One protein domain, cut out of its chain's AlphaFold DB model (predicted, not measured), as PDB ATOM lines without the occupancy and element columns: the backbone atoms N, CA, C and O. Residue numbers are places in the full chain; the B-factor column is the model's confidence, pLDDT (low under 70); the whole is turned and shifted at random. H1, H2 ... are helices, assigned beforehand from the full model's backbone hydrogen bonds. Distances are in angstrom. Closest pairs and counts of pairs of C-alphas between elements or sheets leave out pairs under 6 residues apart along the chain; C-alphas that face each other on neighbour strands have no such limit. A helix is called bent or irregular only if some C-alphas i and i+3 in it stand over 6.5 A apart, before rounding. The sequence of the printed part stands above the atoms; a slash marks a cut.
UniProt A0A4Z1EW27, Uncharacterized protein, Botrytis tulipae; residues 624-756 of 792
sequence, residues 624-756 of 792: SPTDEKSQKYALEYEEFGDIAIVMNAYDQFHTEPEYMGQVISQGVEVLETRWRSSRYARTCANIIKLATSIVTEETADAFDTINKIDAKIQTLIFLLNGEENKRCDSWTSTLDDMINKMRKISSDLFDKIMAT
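Overview. This is residues 624 to 756 of the 792 residues of an uncharacterized protein of Botrytis tulipae (UniProt A0A4Z1EW27). Five helices run up and down in one bundle, with H3 in the middle, the pair H1 and H2 packed on one side of it and the pair H4 and H5 on the other. Seen in section, the helices make two triangles that share H3: H1, H2, H3 and H3, H4, H5. The printed part has 133 residues with five named helices, in the order H1, H2, H3, H4, H5, and no named strand; the class is all helix. The whole is compact, with a radius of gyration of the C-alphas of 15.2 A, and its C-alphas span 45 by 32 by 24 A.

Arrangement. H1, residues 634 to 651, touches H2, residues 657 to 673, closest at the C-alphas of Val 646 and Ile 664, 5.1 A apart; they form a helical hairpin, opposite ways at a shallow tilt of 27 degrees. H3, residues 679 to 695, is the hub and touches the four other helices. It forms a hairpin with H2, at a shallow tilt of 28 degrees, where the C-alphas of Val 668 and Ala 685 are closest at 5.5 A. H3 runs the same way as H1 at 15 degrees, closest at the C-alphas of Ile 643 and Ala 685, 6.3 A. H4, residues 702 to 721, forms a hairpin with H3 at 21 degrees; their closest C-alphas, of Ile 687 and Ile 709, are 5.4 A apart. H5, residues 729 to 756, forms a hairpin with H4 at 13 degrees, closest at the C-alphas of Leu 720 and Leu 735, 5.9 A. H5 touches H3 with residues 742 to 749 alone, the closest C-alphas being those of Ile 687 and Met 742, 7.3 A. H1 and H2 are each apart from H4 and H5. Every O i to N i+4 pair is within hydrogen-bond range in H2, H3 and H4; in H1 it is 11 of 14 and in H5 22 of 24.

Along the chain. H1 begins at C-alpha 634, (200.461, 213.641, 316.607), and is 25.7 A long from first to last C-alpha. H2 measures 23.7 A and H3 24.5 A; H3 begins at C-alpha 679, (211.964, 224.685, 322.682). H4 measures 28.7 A. H5, the longest, measures 41.7 A and ends at C-alpha 756, (211.710, 255.942, 310.044); it is irregular, with C-alphas 730 and 733 7.6 A apart.

Size, cuts and confidence. The C-alphas of Lys 632 and Thr 756, the two farthest apart, are 48.0 A from each other. The printed part has no cut. The links H1 to H2 and H2 to H3 are tight, those from H3 to H4 and H4 to H5 short. The mean pLDDT of the printed part is 89.2, and residue 756 is under 70.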
ATOM      1  N   SER A 624     211.947 212.963 313.442       89.62
ATOM      2  CA  SER A 624     212.197 213.868 312.317       89.62
ATOM      3  C   SER A 624     210.872 214.334 311.705       89.62
ATOM      4  O   SER A 624     210.007 213.498 311.423       89.62
ATOM      5  N   PRO A 625     210.704 215.640 311.432       86.00
ATOM      6  CA  PRO A 625     209.538 216.146 310.710       86.00
ATOM      7  C   PRO A 625     209.503 215.683 309.247       86.00
ATOM      8  O   PRO A 625     208.431 215.643 308.645       86.00
ATOM      9  N   THR A 626     210.657 215.305 308.688       84.69
ATOM     10  CA  THR A 626     210.790 214.858 307.294       84.69
ATOM     11  C   THR A 626     210.470 213.373 307.093       84.69
ATOM     12  O   THR A 626     210.309 212.936 305.955       84.69
ATOM     13  N   ASP A 627     210.328 212.601 308.178       83.88
ATOM     14  CA  ASP A 627     209.947 211.190 308.103       83.88
ATOM     15  C   ASP A 627     208.529 211.041 307.524       83.88
ATOM     16  O   ASP A 627     207.584 211.663 308.009       83.88
ATOM     17  N   GLU A 628     208.328 210.115 306.575       79.12
ATOM     18  CA  GLU A 628     207.004 209.827 305.976       79.12
ATOM     19  C   GLU A 628     205.920 209.482 307.017       79.12
ATOM     20  O   GLU A 628     204.724 209.615 306.764       79.12
ATOM     21  N   LYS A 629     206.337 209.008 308.197       79.38
ATOM     22  CA  LYS A 629     205.462 208.595 309.301       79.38
ATOM     23  C   LYS A 629     205.446 209.590 310.463       79.38
ATOM     24  O   LYS A 629     204.940 209.236 311.529       79.38
ATOM     25  N   SER A 630     205.962 210.807 310.285       81.50
ATOM     26  CA  SER A 630     206.002 211.845 311.327       81.50
ATOM     27  C   SER A 630     204.615 212.126 311.922       81.50
ATOM     28  O   SER A 630     204.476 212.237 313.139       81.50
ATOM     29  N   GLN A 631     203.564 212.065 311.097       79.75
ATOM     30  CA  GLN A 631     202.155 212.207 311.495       79.75
ATOM     31  C   GLN A 631     201.673 211.188 312.543       79.75
ATOM     32  O   GLN A 631     200.694 211.450 313.241       79.75
ATOM     33  N   LYS A 632     202.343 210.032 312.700       76.56
ATOM     34  CA  LYS A 632     202.035 209.065 313.773       76.56
ATOM     35  C   LYS A 632     202.260 209.691 315.156       76.56
ATOM     36  O   LYS A 632     201.578 209.339 316.116       76.56
ATOM     37  N   TYR A 633     203.203 210.624 315.260       77.19
ATOM     38  CA  TYR A 633     203.530 211.342 316.483       77.19
ATOM     39  C   TYR A 633     202.733 212.642 316.545       77.19
ATOM     40  O   TYR A 633     203.307 213.720 316.450       77.19
ATOM     41  N   ALA A 634     201.407 212.523 316.702       73.12
ATOM     42  CA  ALA A 634     200.461 213.641 316.607       73.12
ATOM     43  C   ALA A 634     200.941 214.907 317.334       73.12
ATOM     44  O   ALA A 634     200.945 215.974 316.744       73.12
ATOM     45  N   LEU A 635     201.461 214.776 318.557       71.06
ATOM     46  CA  LEU A 635     201.963 215.909 319.346       71.06
ATOM     47  C   LEU A 635     203.180 216.603 318.731       71.06
ATOM     48  O   LEU A 635     203.232 217.825 318.716       71.06
ATOM     49  N   GLU A 636     204.165 215.835 318.256       82.44
ATOM     50  CA  GLU A 636     205.367 216.410 317.639       82.44
ATOM     51  C   GLU A 636     205.032 217.054 316.298       82.44
ATOM     52  O   GLU A 636     205.600 218.081 315.943       82.44
ATOM     53  N   TYR A 637     204.089 216.458 315.570       82.50
ATOM     54  CA  TYR A 637     203.637 216.938 314.274       82.50
ATOM     55  C   TYR A 637     202.747 218.187 314.384       82.50
ATOM     56  O   TYR A 637     202.898 219.119 313.594       82.50
ATOM     57  N   GLU A 638     201.845 218.236 315.371       85.69
ATOM     58  CA  GLU A 638     200.916 219.351 315.611       85.69
ATOM     59  C   GLU A 638     201.649 220.684 315.801       85.69
ATOM     60  O   GLU A 638     201.209 221.697 315.264       85.69
ATOM     61  N   GLU A 639     202.805 220.686 316.473       88.06
ATOM     62  CA  GLU A 639     203.593 221.908 316.685       88.06
ATOM     63  C   GLU A 639     204.027 222.582 315.380       88.06
ATOM     64  O   GLU A 639     204.040 223.807 315.302       88.06
ATOM     65  N   PHE A 640     204.351 221.816 314.334       88.88
ATOM     66  CA  PHE A 640     204.712 222.393 313.036       88.88
ATOM     67  C   PHE A 640     203.511 223.064 312.368       88.88
ATOM     68  O   PHE A 640     203.666 224.106 311.732       88.88
ATOM     69  N   GLY A 641     202.314 222.494 312.540       87.25
ATOM     70  CA  GLY A 641     201.063 223.109 312.105       87.25
ATOM     71  C   GLY A 641     200.771 224.404 312.863       87.25
ATOM     72  O   GLY A 641     200.459 225.416 312.238       87.25
ATOM     73  N   ASP A 642     200.946 224.394 314.185       90.94
ATOM     74  CA  ASP A 642     200.749 225.569 315.038       90.94
ATOM     75  C   ASP A 642     201.717 226.706 314.662       90.94
ATOM     76  O   ASP A 642     201.294 227.850 314.484       90.94
ATOM     77  N   ILE A 643     203.003 226.398 314.449       93.06
ATOM     78  CA  ILE A 643     203.999 227.379 313.984       93.06
ATOM     79  C   ILE A 643     203.628 227.905 312.594       93.06
ATOM     80  O   ILE A 643     203.683 229.111 312.368       93.06
ATOM     81  N   ALA A 644     203.217 227.035 311.665       92.06
ATOM     82  CA  ALA A 644     202.817 227.457 310.325       92.06
ATOM     83  C   ALA A 644     201.609 228.408 310.351       92.06
ATOM     84  O   ALA A 644     201.577 229.365 309.582       92.06
ATOM     85  N   ILE A 645     200.641 228.189 311.248       92.88
ATOM     86  CA  ILE A 645     199.511 229.107 311.455       92.88
ATOM     87  C   ILE A 645     200.012 230.473 311.933       92.88
ATOM     88  O   ILE A 645     199.629 231.490 311.358       92.88
ATOM     89  N   VAL A 646     200.894 230.500 312.938       93.94
ATOM     90  CA  VAL A 646     201.466 231.745 313.482       93.94
ATOM     91  C   VAL A 646     202.269 232.504 312.418       93.94
ATOM     92  O   VAL A 646     202.114 233.715 312.282       93.94
ATOM     93  N   MET A 647     203.077 231.805 311.616       92.88
ATOM     94  CA  MET A 647     203.849 232.415 310.527       92.88
ATOM     95  C   MET A 647     202.951 232.960 309.412       92.88
ATOM     96  O   MET A 647     203.119 234.101 308.999       92.88
ATOM     97  N   ASN A 648     201.958 232.185 308.965       93.44
ATOM     98  CA  ASN A 648     201.029 232.631 307.924       93.44
ATOM     99  C   ASN A 648     200.209 233.850 308.370       93.44
ATOM    100  O   ASN A 648     199.891 234.703 307.543       93.44
ATOM    101  N   ALA A 649     199.862 233.932 309.659       92.50
ATOM    102  CA  ALA A 649     199.190 235.097 310.225       92.50
ATOM    103  C   ALA A 649     200.095 236.338 310.209       92.50
ATOM    104  O   ALA A 649     199.623 237.428 309.895       92.50
ATOM    105  N   TYR A 650     201.394 236.179 310.478       93.50
ATOM    106  CA  TYR A 650     202.366 237.267 310.367       93.50
ATOM    107  C   TYR A 650     202.553 237.737 308.917       93.50
ATOM    108  O   TYR A 650     202.500 238.935 308.645       93.50
ATOM    109  N   ASP A 651     202.664 236.811 307.963       91.50
ATOM    110  CA  ASP A 651     202.780 237.152 306.538       91.50
ATOM    111  C   ASP A 651     201.548 237.934 306.033       91.50
ATOM    112  O   ASP A 651     201.668 238.837 305.203       91.50
ATOM    113  N   GLN A 652     200.358 237.628 306.563       90.94
ATOM    114  CA  GLN A 652     199.088 238.298 306.244       90.94
ATOM    115  C   GLN A 652     198.763 239.465 307.187       90.94
ATOM    116  O   GLN A 652     197.678 240.044 307.117       90.94
ATOM    117  N   PHE A 653     199.683 239.851 308.070       89.56
ATOM    118  CA  PHE A 653     199.388 240.834 309.111       89.56
ATOM    119  C   PHE A 653     198.958 242.189 308.533       89.56
ATOM    120  O   PHE A 653     198.054 242.838 309.049       89.56
ATOM    121  N   HIS A 654     199.546 242.582 307.403       86.12
ATOM    122  CA  HIS A 654     199.241 243.830 306.706       86.12
ATOM    123  C   HIS A 654     197.830 243.885 306.089       86.12
ATOM    124  O   HIS A 654     197.364 244.977 305.768       86.12
ATOM    125  N   THR A 655     197.145 242.747 305.906       88.31
ATOM    126  CA  THR A 655     195.788 242.723 305.330       88.31
ATOM    127  C   THR A 655     194.697 242.843 306.387       88.31
ATOM    128  O   THR A 655     193.712 243.540 306.161       88.31
ATOM    129  N   GLU A 656     194.861 242.184 307.540       88.81
ATOM    130  CA  GLU A 656     193.876 242.184 308.636       88.81
ATOM    131  C   GLU A 656     194.570 242.265 310.015       88.81
ATOM    132  O   GLU A 656     194.601 241.271 310.745       88.81
ATOM    133  N   PRO A 657     195.120 243.431 310.407       86.88
ATOM    134  CA  PRO A 657     196.022 243.542 311.561       86.88
ATOM    135  C   PRO A 657     195.404 243.100 312.894       86.88
ATOM    136  O   PRO A 657     196.016 242.339 313.640       86.88
ATOM    137  N   GLU A 658     194.166 243.516 313.187       87.06
ATOM    138  CA  GLU A 658     193.486 243.156 314.441       87.06
ATOM    139  C   GLU A 658     193.211 241.648 314.537       87.06
ATOM    140  O   GLU A 658     193.429 241.032 315.581       87.06
ATOM    141  N   TYR A 659     192.743 241.039 313.443       90.38
ATOM    142  CA  TYR A 659     192.432 239.613 313.412       90.38
ATOM    143  C   TYR A 659     193.709 238.769 313.452       90.38
ATOM    144  O   TYR A 659     193.821 237.861 314.276       90.38
ATOM    145  N   MET A 660     194.707 239.104 312.630       93.06
ATOM    146  CA  MET A 660     195.977 238.378 312.600       93.06
ATOM    147  C   MET A 660     196.761 238.543 313.905       93.06
ATOM    148  O   MET A 660     197.325 237.566 314.395       93.06
ATOM    149  N   GLY A 661     196.720 239.718 314.544       88.94
ATOM    150  CA  GLY A 661     197.303 239.931 315.873       88.94
ATOM    151  C   GLY A 661     196.679 239.048 316.952       88.94
ATOM    152  O   GLY A 661     197.396 238.491 317.790       88.94
ATOM    153  N   GLN A 662     195.360 238.829 316.896       90.88
ATOM    154  CA  GLN A 662     194.685 237.865 317.770       90.88
ATOM    155  C   GLN A 662     195.112 236.425 317.474       90.88
ATOM    156  O   GLN A 662     195.379 235.678 318.415       90.88
ATOM    157  N   VAL A 663     195.214 236.033 316.199       91.88
ATOM    158  CA  VAL A 663     195.660 234.684 315.803       91.88
ATOM    159  C   VAL A 663     197.087 234.414 316.287       91.88
ATOM    160  O   VAL A 663     197.337 233.363 316.877       91.88
ATOM    161  N   ILE A 664     198.007 235.367 316.107       92.81
ATOM    162  CA  ILE A 664     199.396 235.262 316.581       92.81
ATOM    163  C   ILE A 664     199.419 235.145 318.105       92.81
ATOM    164  O   ILE A 664     200.029 234.219 318.638       92.81
ATOM    165  N   SER A 665     198.715 236.031 318.813       90.81
ATOM    166  CA  SER A 665     198.682 236.027 320.280       90.81
ATOM    167  C   SER A 665     198.141 234.711 320.841       90.81
ATOM    168  O   SER A 665     198.762 234.123 321.725       90.81
ATOM    169  N   GLN A 666     197.034 234.205 320.284       91.88
ATOM    170  CA  GLN A 666     196.444 232.925 320.681       91.88
ATOM    171  C   GLN A 666     197.361 231.744 320.346       91.88
ATOM    172  O   GLN A 666     197.533 230.853 321.174       91.88
ATOM    173  N   GLY A 667     197.977 231.729 319.160       91.81
ATOM    174  CA  GLY A 667     198.902 230.666 318.760       91.81
ATOM    175  C   GLY A 667     200.141 230.601 319.658       91.81
ATOM    176  O   GLY A 667     200.543 229.520 320.089       91.81
ATOM    177  N   VAL A 668     200.704 231.759 320.011       92.38
ATOM    178  CA  VAL A 668     201.839 231.853 320.939       92.38
ATOM    179  C   VAL A 668     201.431 231.417 322.344       92.38
ATOM    180  O   VAL A 668     202.143 230.631 322.961       92.38
ATOM    181  N   GLU A 669     200.276 231.864 322.843       90.38
ATOM    182  CA  GLU A 669     199.764 231.447 324.155       90.38
ATOM    183  C   GLU A 669     199.549 229.930 324.221       90.38
ATOM    184  O   GLU A 669     199.939 229.291 325.199       90.38
ATOM    185  N   VAL A 670     199.002 229.322 323.164       89.56
ATOM    186  CA  VAL A 670     198.844 227.866 323.064       89.56
ATOM    187  C   VAL A 670     200.193 227.156 323.157       89.56
ATOM    188  O   VAL A 670     200.297 226.162 323.873       89.56
ATOM    189  N   LEU A 671     201.228 227.647 322.473       89.75
ATOM    190  CA  LEU A 671     202.561 227.041 322.504       89.75
ATOM    191  C   LEU A 671     203.287 227.274 323.837       89.75
ATOM    192  O   LEU A 671     203.966 226.370 324.313       89.75
ATOM    193  N   GLU A 672     203.125 228.422 324.484       85.81
ATOM    194  CA  GLU A 672     203.744 228.692 325.788       85.81
ATOM    195  C   GLU A 672     203.086 227.899 326.925       85.81
ATOM    196  O   GLU A 672     203.765 227.280 327.745       85.81
ATOM    197  N   THR A 673     201.752 227.861 326.951       82.94
ATOM    198  CA  THR A 673     200.987 227.218 328.033       82.94
ATOM    199  C   THR A 673     200.894 225.701 327.885       82.94
ATOM    200  O   THR A 673     200.679 224.985 328.869       82.94
ATOM    201  N   ARG A 674     201.059 225.166 326.667       85.75
ATOM    202  CA  ARG A 674     201.034 223.720 326.436       85.75
ATOM    203  C   ARG A 674     202.259 223.073 327.080       85.75
ATOM    204  O   ARG A 674     203.402 223.256 326.669       85.75
ATOM    205  N   TRP A 675     201.968 222.204 328.046       81.00
ATOM    206  CA  TRP A 675     202.942 221.438 328.826       81.00
ATOM    207  C   TRP A 675     204.073 220.816 327.997       81.00
ATOM    208  O   TRP A 675     205.230 220.852 328.389       81.00
ATOM    209  N   ARG A 676     203.746 220.229 326.842       81.75
ATOM    210  CA  ARG A 676     204.692 219.443 326.031       81.75
ATOM    211  C   ARG A 676     205.440 220.250 324.978       81.75
ATOM    212  O   ARG A 676     206.226 219.649 324.254       81.75
ATOM    213  N   SER A 677     205.188 221.555 324.875       87.62
ATOM    214  CA  SER A 677     205.716 222.342 323.765       87.62
ATOM    215  C   SER A 677     207.233 222.313 323.711       87.62
ATOM    216  O   SER A 677     207.899 222.557 324.721       87.62
ATOM    217  N   SER A 678     207.780 222.071 322.531       90.81
ATOM    218  CA  SER A 678     209.218 222.080 322.307       90.81
ATOM    219  C   SER A 678     209.861 223.446 322.503       90.81
ATOM    220  O   SER A 678     209.201 224.492 322.481       90.81
ATOM    221  N   ARG A 679     211.185 223.444 322.691       91.44
ATOM    222  CA  ARG A 679     211.964 224.685 322.682       91.44
ATOM    223  C   ARG A 679     211.945 225.313 321.293       91.44
ATOM    224  O   ARG A 679     211.739 226.515 321.182       91.44
ATOM    225  N   TYR A 680     212.058 224.498 320.242       93.06
ATOM    226  CA  TYR A 680     211.952 224.947 318.853       93.06
ATOM    227  C   TYR A 680     210.661 225.740 318.592       93.06
ATOM    228  O   TYR A 680     210.724 226.882 318.132       93.06
ATOM    229  N   ALA A 681     209.499 225.171 318.935       92.44
ATOM    230  CA  ALA A 681     208.207 225.787 318.649       92.44
ATOM    231  C   ALA A 681     207.997 227.094 319.417       92.44
ATOM    232  O   ALA A 681     207.612 228.104 318.827       92.44
ATOM    233  N   ARG A 682     208.319 227.099 320.717       92.38
ATOM    234  CA  ARG A 682     208.230 228.302 321.556       92.38
ATOM    235  C   ARG A 682     209.178 229.399 321.086       92.38
ATOM    236  O   ARG A 682     208.782 230.559 321.026       92.38
ATOM    237  N   THR A 683     210.414 229.064 320.715       93.94
ATOM    238  CA  THR A 683     211.372 230.054 320.202       93.94
ATOM    239  C   THR A 683     210.870 230.680 318.901       93.94
ATOM    240  O   THR A 683     210.855 231.905 318.801       93.94
ATOM    241  N   CYS A 684     210.384 229.873 317.950       94.94
ATOM    242  CA  CYS A 684     209.831 230.378 316.690       94.94
ATOM    243  C   CYS A 684     208.616 231.288 316.920       94.94
ATOM    244  O   CYS A 684     208.577 232.405 316.414       94.94
ATOM    245  N   ALA A 685     207.648 230.844 317.725       94.81
ATOM    246  CA  ALA A 685     206.441 231.615 318.010       94.81
ATOM    247  C   ALA A 685     206.758 232.944 318.719       94.81
ATOM    248  O   ALA A 685     206.195 233.983 318.379       94.81
ATOM    249  N   ASN A 686     207.710 232.940 319.655       94.31
ATOM    250  CA  ASN A 686     208.131 234.159 320.341       94.31
ATOM    251  C   ASN A 686     208.833 235.161 319.424       94.31
ATOM    252  O   ASN A 686     208.644 236.358 319.618       94.31
ATOM    253  N   ILE A 687     209.622 234.711 318.439       95.94
ATOM    254  CA  ILE A 687     210.199 235.623 317.437       95.94
ATOM    255  C   ILE A 687     209.070 236.345 316.696       95.94
ATOM    256  O   ILE A 687     209.092 237.569 316.607       95.94
ATOM    257  N   ILE A 688     208.042 235.614 316.255       95.88
ATOM    258  CA  ILE A 688     206.886 236.206 315.567       95.88
ATOM    259  C   ILE A 688     206.108 237.166 316.476       95.88
ATOM    260  O   ILE A 688     205.695 238.236 316.032       95.88
ATOM    261  N   LYS A 689     205.939 236.840 317.762       94.56
ATOM    262  CA  LYS A 689     205.299 237.743 318.733       94.56
ATOM    263  C   LYS A 689     206.066 239.058 318.892       94.56
ATOM    264  O   LYS A 689     205.456 240.121 318.845       94.56
ATOM    265  N   LEU A 690     207.387 238.987 319.059       94.25
ATOM    266  CA  LEU A 690     208.246 240.170 319.182       94.25
ATOM    267  C   LEU A 690     208.224 241.002 317.894       94.25
ATOM    268  O   LEU A 690     208.022 242.213 317.945       94.25
ATOM    269  N   ALA A 691     208.325 240.342 316.740       93.19
ATOM    270  CA  ALA A 691     208.197 240.974 315.433       93.19
ATOM    271  C   ALA A 691     206.854 241.703 315.278       93.19
ATOM    272  O   ALA A 691     206.809 242.833 314.800       93.19
ATOM    273  N   THR A 692     205.760 241.087 315.732       92.12
ATOM    274  CA  THR A 692     204.423 241.699 315.709       92.12
ATOM    275  C   THR A 692     204.372 242.940 316.595       92.12
ATOM    276  O   THR A 692     203.884 243.962 316.134       92.12
ATOM    277  N   SER A 693     204.953 242.890 317.801       90.88
ATOM    278  CA  SER A 693     204.971 244.035 318.728       90.88
ATOM    279  C   SER A 693     205.738 245.256 318.205       90.88
ATOM    280  O   SER A 693     205.414 246.383 318.570       90.88
ATOM    281  N   ILE A 694     206.732 245.048 317.331       89.31
ATOM    282  CA  ILE A 694     207.406 246.139 316.611       89.31
ATOM    283  C   ILE A 694     206.464 246.724 315.556       89.31
ATOM    284  O   ILE A 694     206.323 247.937 315.449       89.31
ATOM    285  N   VAL A 695     205.796 245.869 314.776       87.31
ATOM    286  CA  VAL A 695     204.904 246.307 313.689       87.31
ATOM    287  C   VAL A 695     203.662 247.036 314.214       87.31
ATOM    288  O   VAL A 695     203.157 247.913 313.518       87.31
ATOM    289  N   THR A 696     203.180 246.685 315.407       85.25
ATOM    290  CA  THR A 696     202.033 247.323 316.072       85.25
ATOM    291  C   THR A 696     202.403 248.535 316.923       85.25
ATOM    292  O   THR A 696     201.504 249.126 317.514       85.25
ATOM    293  N   GLU A 697     203.690 248.903 317.000       82.81
ATOM    294  CA  GLU A 697     204.198 249.976 317.877       82.81
ATOM    295  C   GLU A 697     203.851 249.753 319.366       82.81
ATOM    296  O   GLU A 697     203.790 250.681 320.168       82.81
ATOM    297  N   GLU A 698     203.627 248.496 319.761       83.88
ATOM    298  CA  GLU A 698     203.334 248.106 321.145       83.88
ATOM    299  C   GLU A 698     204.609 247.933 321.983       83.88
ATOM    300  O   GLU A 698     204.541 247.781 323.207       83.88
ATOM    301  N   THR A 699     205.780 247.929 321.341       84.00
ATOM    302  CA  THR A 699     207.068 247.877 322.030       84.00
ATOM    303  C   THR A 699     207.541 249.258 322.484       84.00
ATOM    304  O   THR A 699     207.402 250.246 321.772       84.00
ATOM    305  N   ALA A 700     208.143 249.315 323.676       80.44
ATOM    306  CA  ALA A 700     208.739 250.536 324.216       80.44
ATOM    307  C   ALA A 700     210.087 250.889 323.558       80.44
ATOM    308  O   ALA A 700     210.463 252.056 323.548       80.44
ATOM    309  N   ASP A 701     210.808 249.888 323.040       89.19
ATOM    310  CA  ASP A 701     212.106 250.044 322.378       89.19
ATOM    311  C   ASP A 701     212.232 248.999 321.257       89.19
ATOM    312  O   ASP A 701     212.330 247.785 321.493       89.19
ATOM    313  N   ALA A 702     212.187 249.479 320.016       88.56
ATOM    314  CA  ALA A 702     212.226 248.636 318.832       88.56
ATOM    315  C   ALA A 702     213.606 247.981 318.622       88.56
ATOM    316  O   ALA A 702     213.661 246.811 318.234       88.56
ATOM    317  N   PHE A 703     214.704 248.667 318.963       88.94
ATOM    318  CA  PHE A 703     216.063 248.125 318.861       88.94
ATOM    319  C   PHE A 703     216.323 247.047 319.917       88.94
ATOM    320  O   PHE A 703     216.837 245.976 319.591       88.94
ATOM    321  N   ASP A 704     215.904 247.265 321.166       91.38
ATOM    322  CA  ASP A 704     215.960 246.229 322.209       91.38
ATOM    323  C   ASP A 704     215.118 244.998 321.826       91.38
ATOM    324  O   ASP A 704     215.509 243.848 322.047       91.38
ATOM    325  N   THR A 705     213.976 245.215 321.171       91.81
ATOM    326  CA  THR A 705     213.124 244.119 320.689       91.81
ATOM    327  C   THR A 705     213.777 243.330 319.552       91.81
ATOM    328  O   THR A 705     213.678 242.099 319.544       91.81
ATOM    329  N   ILE A 706     214.504 243.991 318.646       92.44
ATOM    330  CA  ILE A 706     215.329 243.318 317.629       92.44
ATOM    331  C   ILE A 706     216.449 242.508 318.283       92.44
ATOM    332  O   ILE A 706     216.607 241.333 317.960       92.44
ATOM    333  N   ASN A 707     217.153 243.059 319.274       92.31
ATOM    334  CA  ASN A 707     218.185 242.316 320.007       92.31
ATOM    335  C   ASN A 707     217.618 241.040 320.659       92.31
ATOM    336  O   ASN A 707     218.255 239.982 320.650       92.31
ATOM    337  N   LYS A 708     216.383 241.097 321.179       93.50
ATOM    338  CA  LYS A 708     215.664 239.921 321.703       93.50
ATOM    339  C   LYS A 708     215.302 238.910 320.613       93.50
ATOM    340  O   LYS A 708     215.340 237.704 320.878       93.50
ATOM    341  N   ILE A 709     214.944 239.363 319.409       95.12
ATOM    342  CA  ILE A 709     214.728 238.489 318.245       95.12
ATOM    343  C   ILE A 709     216.038 237.795 317.866       95.12
ATOM    344  O   ILE A 709     216.063 236.567 317.760       95.12
ATOM    345  N   ASP A 710     217.136 238.537 317.757       94.62
ATOM    346  CA  ASP A 710     218.441 237.990 317.390       94.62
ATOM    347  C   ASP A 710     218.953 236.979 318.422       94.62
ATOM    348  O   ASP A 710     219.417 235.901 318.044       94.62
ATOM    349  N   ALA A 711     218.772 237.233 319.723       93.19
ATOM    350  CA  ALA A 711     219.084 236.262 320.777       93.19
ATOM    351  C   ALA A 711     218.294 234.942 320.619       93.19
ATOM    352  O   ALA A 711     218.825 233.840 320.812       93.19
ATOM    353  N   LYS A 712     217.026 235.019 320.199       94.62
ATOM    354  CA  LYS A 712     216.207 233.833 319.897       94.62
ATOM    355  C   LYS A 712     216.639 233.142 318.601       94.62
ATOM    356  O   LYS A 712     216.618 231.913 318.544       94.62
ATOM    357  N   ILE A 713     217.097 233.880 317.591       95.94
ATOM    358  CA  ILE A 713     217.709 233.298 316.386       95.94
ATOM    359  C   ILE A 713     218.999 232.553 316.750       95.94
ATOM    360  O   ILE A 713     219.202 231.434 316.276       95.94
ATOM    361  N   GLN A 714     219.831 233.098 317.644       94.31
ATOM    362  CA  GLN A 714     221.010 232.391 318.161       94.31
ATOM    363  C   GLN A 714     220.633 231.092 318.880       94.31
ATOM    364  O   GLN A 714     221.308 230.082 318.704       94.31
ATOM    365  N   THR A 715     219.502 231.068 319.594       92.12
ATOM    366  CA  THR A 715     218.971 229.823 320.172       92.12
ATOM    367  C   THR A 715     218.665 228.780 319.088       92.12
ATOM    368  O   THR A 715     219.010 227.613 319.248       92.12
ATOM    369  N   LEU A 716     218.056 229.169 317.962       94.06
ATOM    370  CA  LEU A 716     217.798 228.241 316.848       94.06
ATOM    371  C   LEU A 716     219.097 227.752 316.188       94.06
ATOM    372  O   LEU A 716     219.200 226.575 315.849       94.06
ATOM    373  N   ILE A 717     220.097 228.626 316.038       93.25
ATOM    374  CA  ILE A 717     221.427 228.267 315.521       93.25
ATOM    375  C   ILE A 717     222.115 227.267 316.452       93.25
ATOM    376  O   ILE A 717     222.735 226.311 315.987       93.25
ATOM    377  N   PHE A 718     221.977 227.454 317.763       90.81
ATOM    378  CA  PHE A 718     222.470 226.496 318.738       90.81
ATOM    379  C   PHE A 718     221.804 225.125 318.538       90.81
ATOM    380  O   PHE A 718     222.491 224.114 318.393       90.81
ATOM    381  N   LEU A 719     220.468 225.091 318.433       91.50
ATOM    382  CA  LEU A 719     219.722 223.854 318.180       91.50
ATOM    383  C   LEU A 719     220.131 223.167 316.867       91.50
ATOM    384  O   LEU A 719     220.126 221.940 316.816       91.50
ATOM    385  N   LEU A 720     220.486 223.935 315.831       91.38
ATOM    386  CA  LEU A 720     221.009 223.426 314.558       91.38
ATOM    387  C   LEU A 720     222.386 222.781 314.722       91.38
ATOM    388  O   LEU A 720     222.634 221.715 314.160       91.38
ATOM    389  N   ASN A 721     223.288 223.433 315.455       88.38
ATOM    390  CA  ASN A 721     224.643 222.930 315.670       88.38
ATOM    391  C   ASN A 721     224.665 221.681 316.561       88.38
ATOM    392  O   ASN A 721     225.591 220.878 316.441       88.38
ATOM    393  N   GLY A 722     223.624 221.490 317.375       84.44
ATOM    394  CA  GLY A 722     223.435 220.312 318.208       84.44
ATOM    395  C   GLY A 722     224.445 220.217 319.350       84.44
ATOM    396  O   GLY A 722     225.243 221.120 319.604       84.44
ATOM    397  N   GLU A 723     224.414 219.095 320.061       80.50
ATOM    398  CA  GLU A 723     225.299 218.874 321.200       80.50
ATOM    399  C   GLU A 723     226.735 218.567 320.731       80.50
ATOM    400  O   GLU A 723     226.940 217.810 319.781       80.50
ATOM    401  N   GLU A 724     227.748 219.155 321.380       78.62
ATOM    402  CA  GLU A 724     229.167 219.031 320.984       78.62
ATOM    403  C   GLU A 724     229.454 219.452 319.523       78.62
ATOM    404  O   GLU A 724     230.391 218.942 318.903       78.62
ATOM    405  N   ASN A 725     228.664 220.376 318.958       79.00
ATOM    406  CA  ASN A 725     228.724 220.790 317.546       79.00
ATOM    407  C   ASN A 725     228.457 219.650 316.542       79.00
ATOM    408  O   ASN A 725     228.958 219.674 315.413       79.00
ATOM    409  N   LYS A 726     227.681 218.635 316.941       81.62
ATOM    410  CA  LYS A 726     227.213 217.563 316.055       81.62
ATOM    411  C   LYS A 726     225.751 217.797 315.679       81.62
ATOM    412  O   LYS A 726     224.850 217.590 316.491       81.62
ATOM    413  N   ARG A 727     225.525 218.177 314.420       88.44
ATOM    414  CA  ARG A 727     224.184 218.403 313.862       88.44
ATOM    415  C   ARG A 727     223.368 217.112 313.802       88.44
ATOM    416  O   ARG A 727     223.916 216.031 313.587       88.44
ATOM    417  N   CYS A 728     222.046 217.237 313.914       87.69
ATOM    418  CA  CYS A 728     221.128 216.165 313.549       87.69
ATOM    419  C   CYS A 728     220.802 216.260 312.048       87.69
ATOM    420  O   CYS A 728     220.090 217.171 311.613       87.69
ATOM    421  N   ASP A 729     221.300 215.311 311.250       86.50
ATOM    422  CA  ASP A 729     221.124 215.303 309.787       86.50
ATOM    423  C   ASP A 729     219.647 215.421 309.381       86.50
ATOM    424  O   ASP A 729     219.292 216.194 308.494       86.50
ATOM    425  N   SER A 730     218.764 214.719 310.101       87.62
ATOM    426  CA  SER A 730     217.320 214.683 309.824       87.62
ATOM    427  C   SER A 730     216.565 215.984 310.146       87.62
ATOM    428  O   SER A 730     215.380 216.095 309.830       87.62
ATOM    429  N   TRP A 731     217.235 216.955 310.774       92.31
ATOM    430  CA  TRP A 731     216.690 218.268 311.135       92.31
ATOM    431  C   TRP A 731     217.379 219.434 310.440       92.31
ATOM    432  O   TRP A 731     216.844 220.542 310.461       92.31
ATOM    433  N   THR A 732     218.538 219.200 309.821       90.44
ATOM    434  CA  THR A 732     219.398 220.266 309.288       90.44
ATOM    435  C   THR A 732     218.632 221.176 308.327       90.44
ATOM    436  O   THR A 732     218.572 222.377 308.559       90.44
ATOM    437  N   SER A 733     217.934 220.612 307.333       91.38
ATOM    438  CA  SER A 733     217.130 221.405 306.390       91.38
ATOM    439  C   SER A 733     215.999 222.179 307.068       91.38
ATOM    440  O   SER A 733     215.774 223.344 306.762       91.38
ATOM    441  N   THR A 734     215.308 221.557 308.028       92.38
ATOM    442  CA  THR A 734     214.173 222.179 308.726       92.38
ATOM    443  C   THR A 734     214.615 223.377 309.567       92.38
ATOM    444  O   THR A 734     213.934 224.404 309.591       92.38
ATOM    445  N   LEU A 735     215.752 223.261 310.259       93.81
ATOM    446  CA  LEU A 735     216.304 224.347 311.065       93.81
ATOM    447  C   LEU A 735     216.940 225.433 310.197       93.81
ATOM    448  O   LEU A 735     216.683 226.604 310.462       93.81
ATOM    449  N   ASP A 736     217.690 225.076 309.151       94.75
ATOM    450  CA  ASP A 736     218.265 226.047 308.212       94.75
ATOM    451  C   ASP A 736     217.169 226.900 307.553       94.75
ATOM    452  O   ASP A 736     217.244 228.133 307.567       94.75
ATOM    453  N   ASP A 737     216.105 226.267 307.047       94.31
ATOM    454  CA  ASP A 737     214.969 226.967 306.440       94.31
ATOM    455  C   ASP A 737     214.293 227.915 307.436       94.31
ATOM    456  O   ASP A 737     213.968 229.057 307.097       94.31
ATOM    457  N   MET A 738     214.098 227.467 308.680       95.38
ATOM    458  CA  MET A 738     213.469 228.288 309.712       95.38
ATOM    459  C   MET A 738     214.363 229.460 310.139       95.38
ATOM    460  O   MET A 738     213.884 230.587 310.235       95.38
ATOM    461  N   ILE A 739     215.662 229.233 310.340       96.56
ATOM    462  CA  ILE A 739     216.633 230.279 310.689       96.56
ATOM    463  C   ILE A 739     216.685 231.344 309.594       96.56
ATOM    464  O   ILE A 739     216.656 232.535 309.901       96.56
ATOM    465  N   ASN A 740     216.712 230.937 308.323       96.50
ATOM    466  CA  ASN A 740     216.719 231.869 307.196       96.50
ATOM    467  C   ASN A 740     215.453 232.732 307.160       96.50
ATOM    468  O   ASN A 740     215.545 233.942 306.955       96.50
ATOM    469  N   LYS A 741     214.279 232.142 307.424       94.94
ATOM    470  CA  LYS A 741     213.025 232.902 307.531       94.94
ATOM    471  C   LYS A 741     213.054 233.900 308.689       94.94
ATOM    472  O   LYS A 741     212.718 235.061 308.487       94.94
ATOM    473  N   MET A 742     213.493 233.480 309.875       96.00
ATOM    474  CA  MET A 742     213.536 234.355 311.054       96.00
ATOM    475  C   MET A 742     214.554 235.495 310.900       96.00
ATOM    476  O   MET A 742     214.265 236.627 311.276       96.00
ATOM    477  N   ARG A 743     215.715 235.233 310.280       96.38
ATOM    478  CA  ARG A 743     216.705 236.270 309.935       96.38
ATOM    479  C   ARG A 743     216.156 237.292 308.957       96.38
ATOM    480  O   ARG A 743     216.404 238.478 309.132       96.38
ATOM    481  N   LYS A 744     215.404 236.836 307.951       95.12
ATOM    482  CA  LYS A 744     214.747 237.738 307.008       95.12
ATOM    483  C   LYS A 744     213.780 238.678 307.734       95.12
ATOM    484  O   LYS A 744     213.861 239.876 307.522       95.12
ATOM    485  N   ILE A 745     212.952 238.154 308.641       93.69
ATOM    486  CA  ILE A 745     212.044 238.977 309.460       93.69
ATOM    487  C   ILE A 745     212.824 240.011 310.284       93.69
ATOM    488  O   ILE A 745     212.450 241.178 310.288       93.69
ATOM    489  N   SER A 746     213.910 239.605 310.954       94.12
ATOM    490  CA  SER A 746     214.750 240.531 311.739       94.12
ATOM    491  C   SER A 746     215.330 241.654 310.863       94.12
ATOM    492  O   SER A 746     215.210 242.827 311.204       94.12
ATOM    493  N   SER A 747     215.873 241.303 309.689       93.25
ATOM    494  CA  SER A 747     216.427 242.261 308.720       93.25
ATOM    495  C   SER A 747     215.370 243.228 308.185       93.25
ATOM    496  O   SER A 747     215.591 244.434 308.201       93.25
ATOM    497  N   ASP A 748     214.209 242.716 307.762       92.00
ATOM    498  CA  ASP A 748     213.118 243.529 307.213       92.00
ATOM    499  C   ASP A 748     212.591 244.535 308.266       92.00
ATOM    500  O   ASP A 748     212.219 245.661 307.930       92.00
ATOM    501  N   LEU A 749     212.572 244.154 309.552       92.00
ATOM    502  CA  LEU A 749     212.194 245.043 310.657       92.00
ATOM    503  C   LEU A 749     213.260 246.098 310.952       92.00
ATOM    504  O   LEU A 749     212.905 247.254 311.175       92.00
ATOM    505  N   PHE A 750     214.537 245.713 310.944       90.81
ATOM    506  CA  PHE A 750     215.651 246.638 311.141       90.81
ATOM    507  C   PHE A 750     215.662 247.723 310.060       90.81
ATOM    508  O   PHE A 750     215.662 248.910 310.382       90.81
ATOM    509  N   ASP A 751     215.556 247.327 308.788       90.12
ATOM    510  CA  ASP A 751     215.495 248.258 307.656       90.12
ATOM    511  C   ASP A 751     214.295 249.211 307.773       90.12
ATOM    512  O   ASP A 751     214.408 250.406 307.494       90.12
ATOM    513  N   LYS A 752     213.142 248.703 308.233       86.56
ATOM    514  CA  LYS A 752     211.939 249.516 308.453       86.56
ATOM    515  C   LYS A 752     212.138 250.567 309.547       86.56
ATOM    516  O   LYS A 752     211.680 251.688 309.361       86.56
ATOM    517  N   ILE A 753     212.797 250.218 310.655       86.38
ATOM    518  CA  ILE A 753     213.067 251.147 311.765       86.38
ATOM    519  C   ILE A 753     214.057 252.229 311.330       86.38
ATOM    520  O   ILE A 753     213.783 253.411 311.534       86.38
ATOM    521  N   MET A 754     215.144 251.844 310.654       83.88
ATOM    522  CA  MET A 754     216.136 252.792 310.134       83.88
ATOM    523  C   MET A 754     215.510 253.786 309.144       83.88
ATOM    524  O   MET A 754     215.801 254.977 309.192       83.88
ATOM    525  N   ALA A 755     214.588 253.327 308.291       79.00
ATOM    526  CA  ALA A 755     213.880 254.189 307.344       79.00
ATOM    527  C   ALA A 755     212.936 255.216 308.008       79.00
ATOM    528  O   ALA A 755     212.566 256.199 307.368       79.00
ATOM    529  N   THR A 756     212.525 254.995 309.261       67.81
ATOM    530  CA  THR A 756     211.710 255.942 310.044       67.81
ATOM    531  C   THR A 756     212.531 256.960 310.837       67.81
ATOM    532  O   THR A 756     211.994 258.021 311.143       67.81
TER     533      THR A 756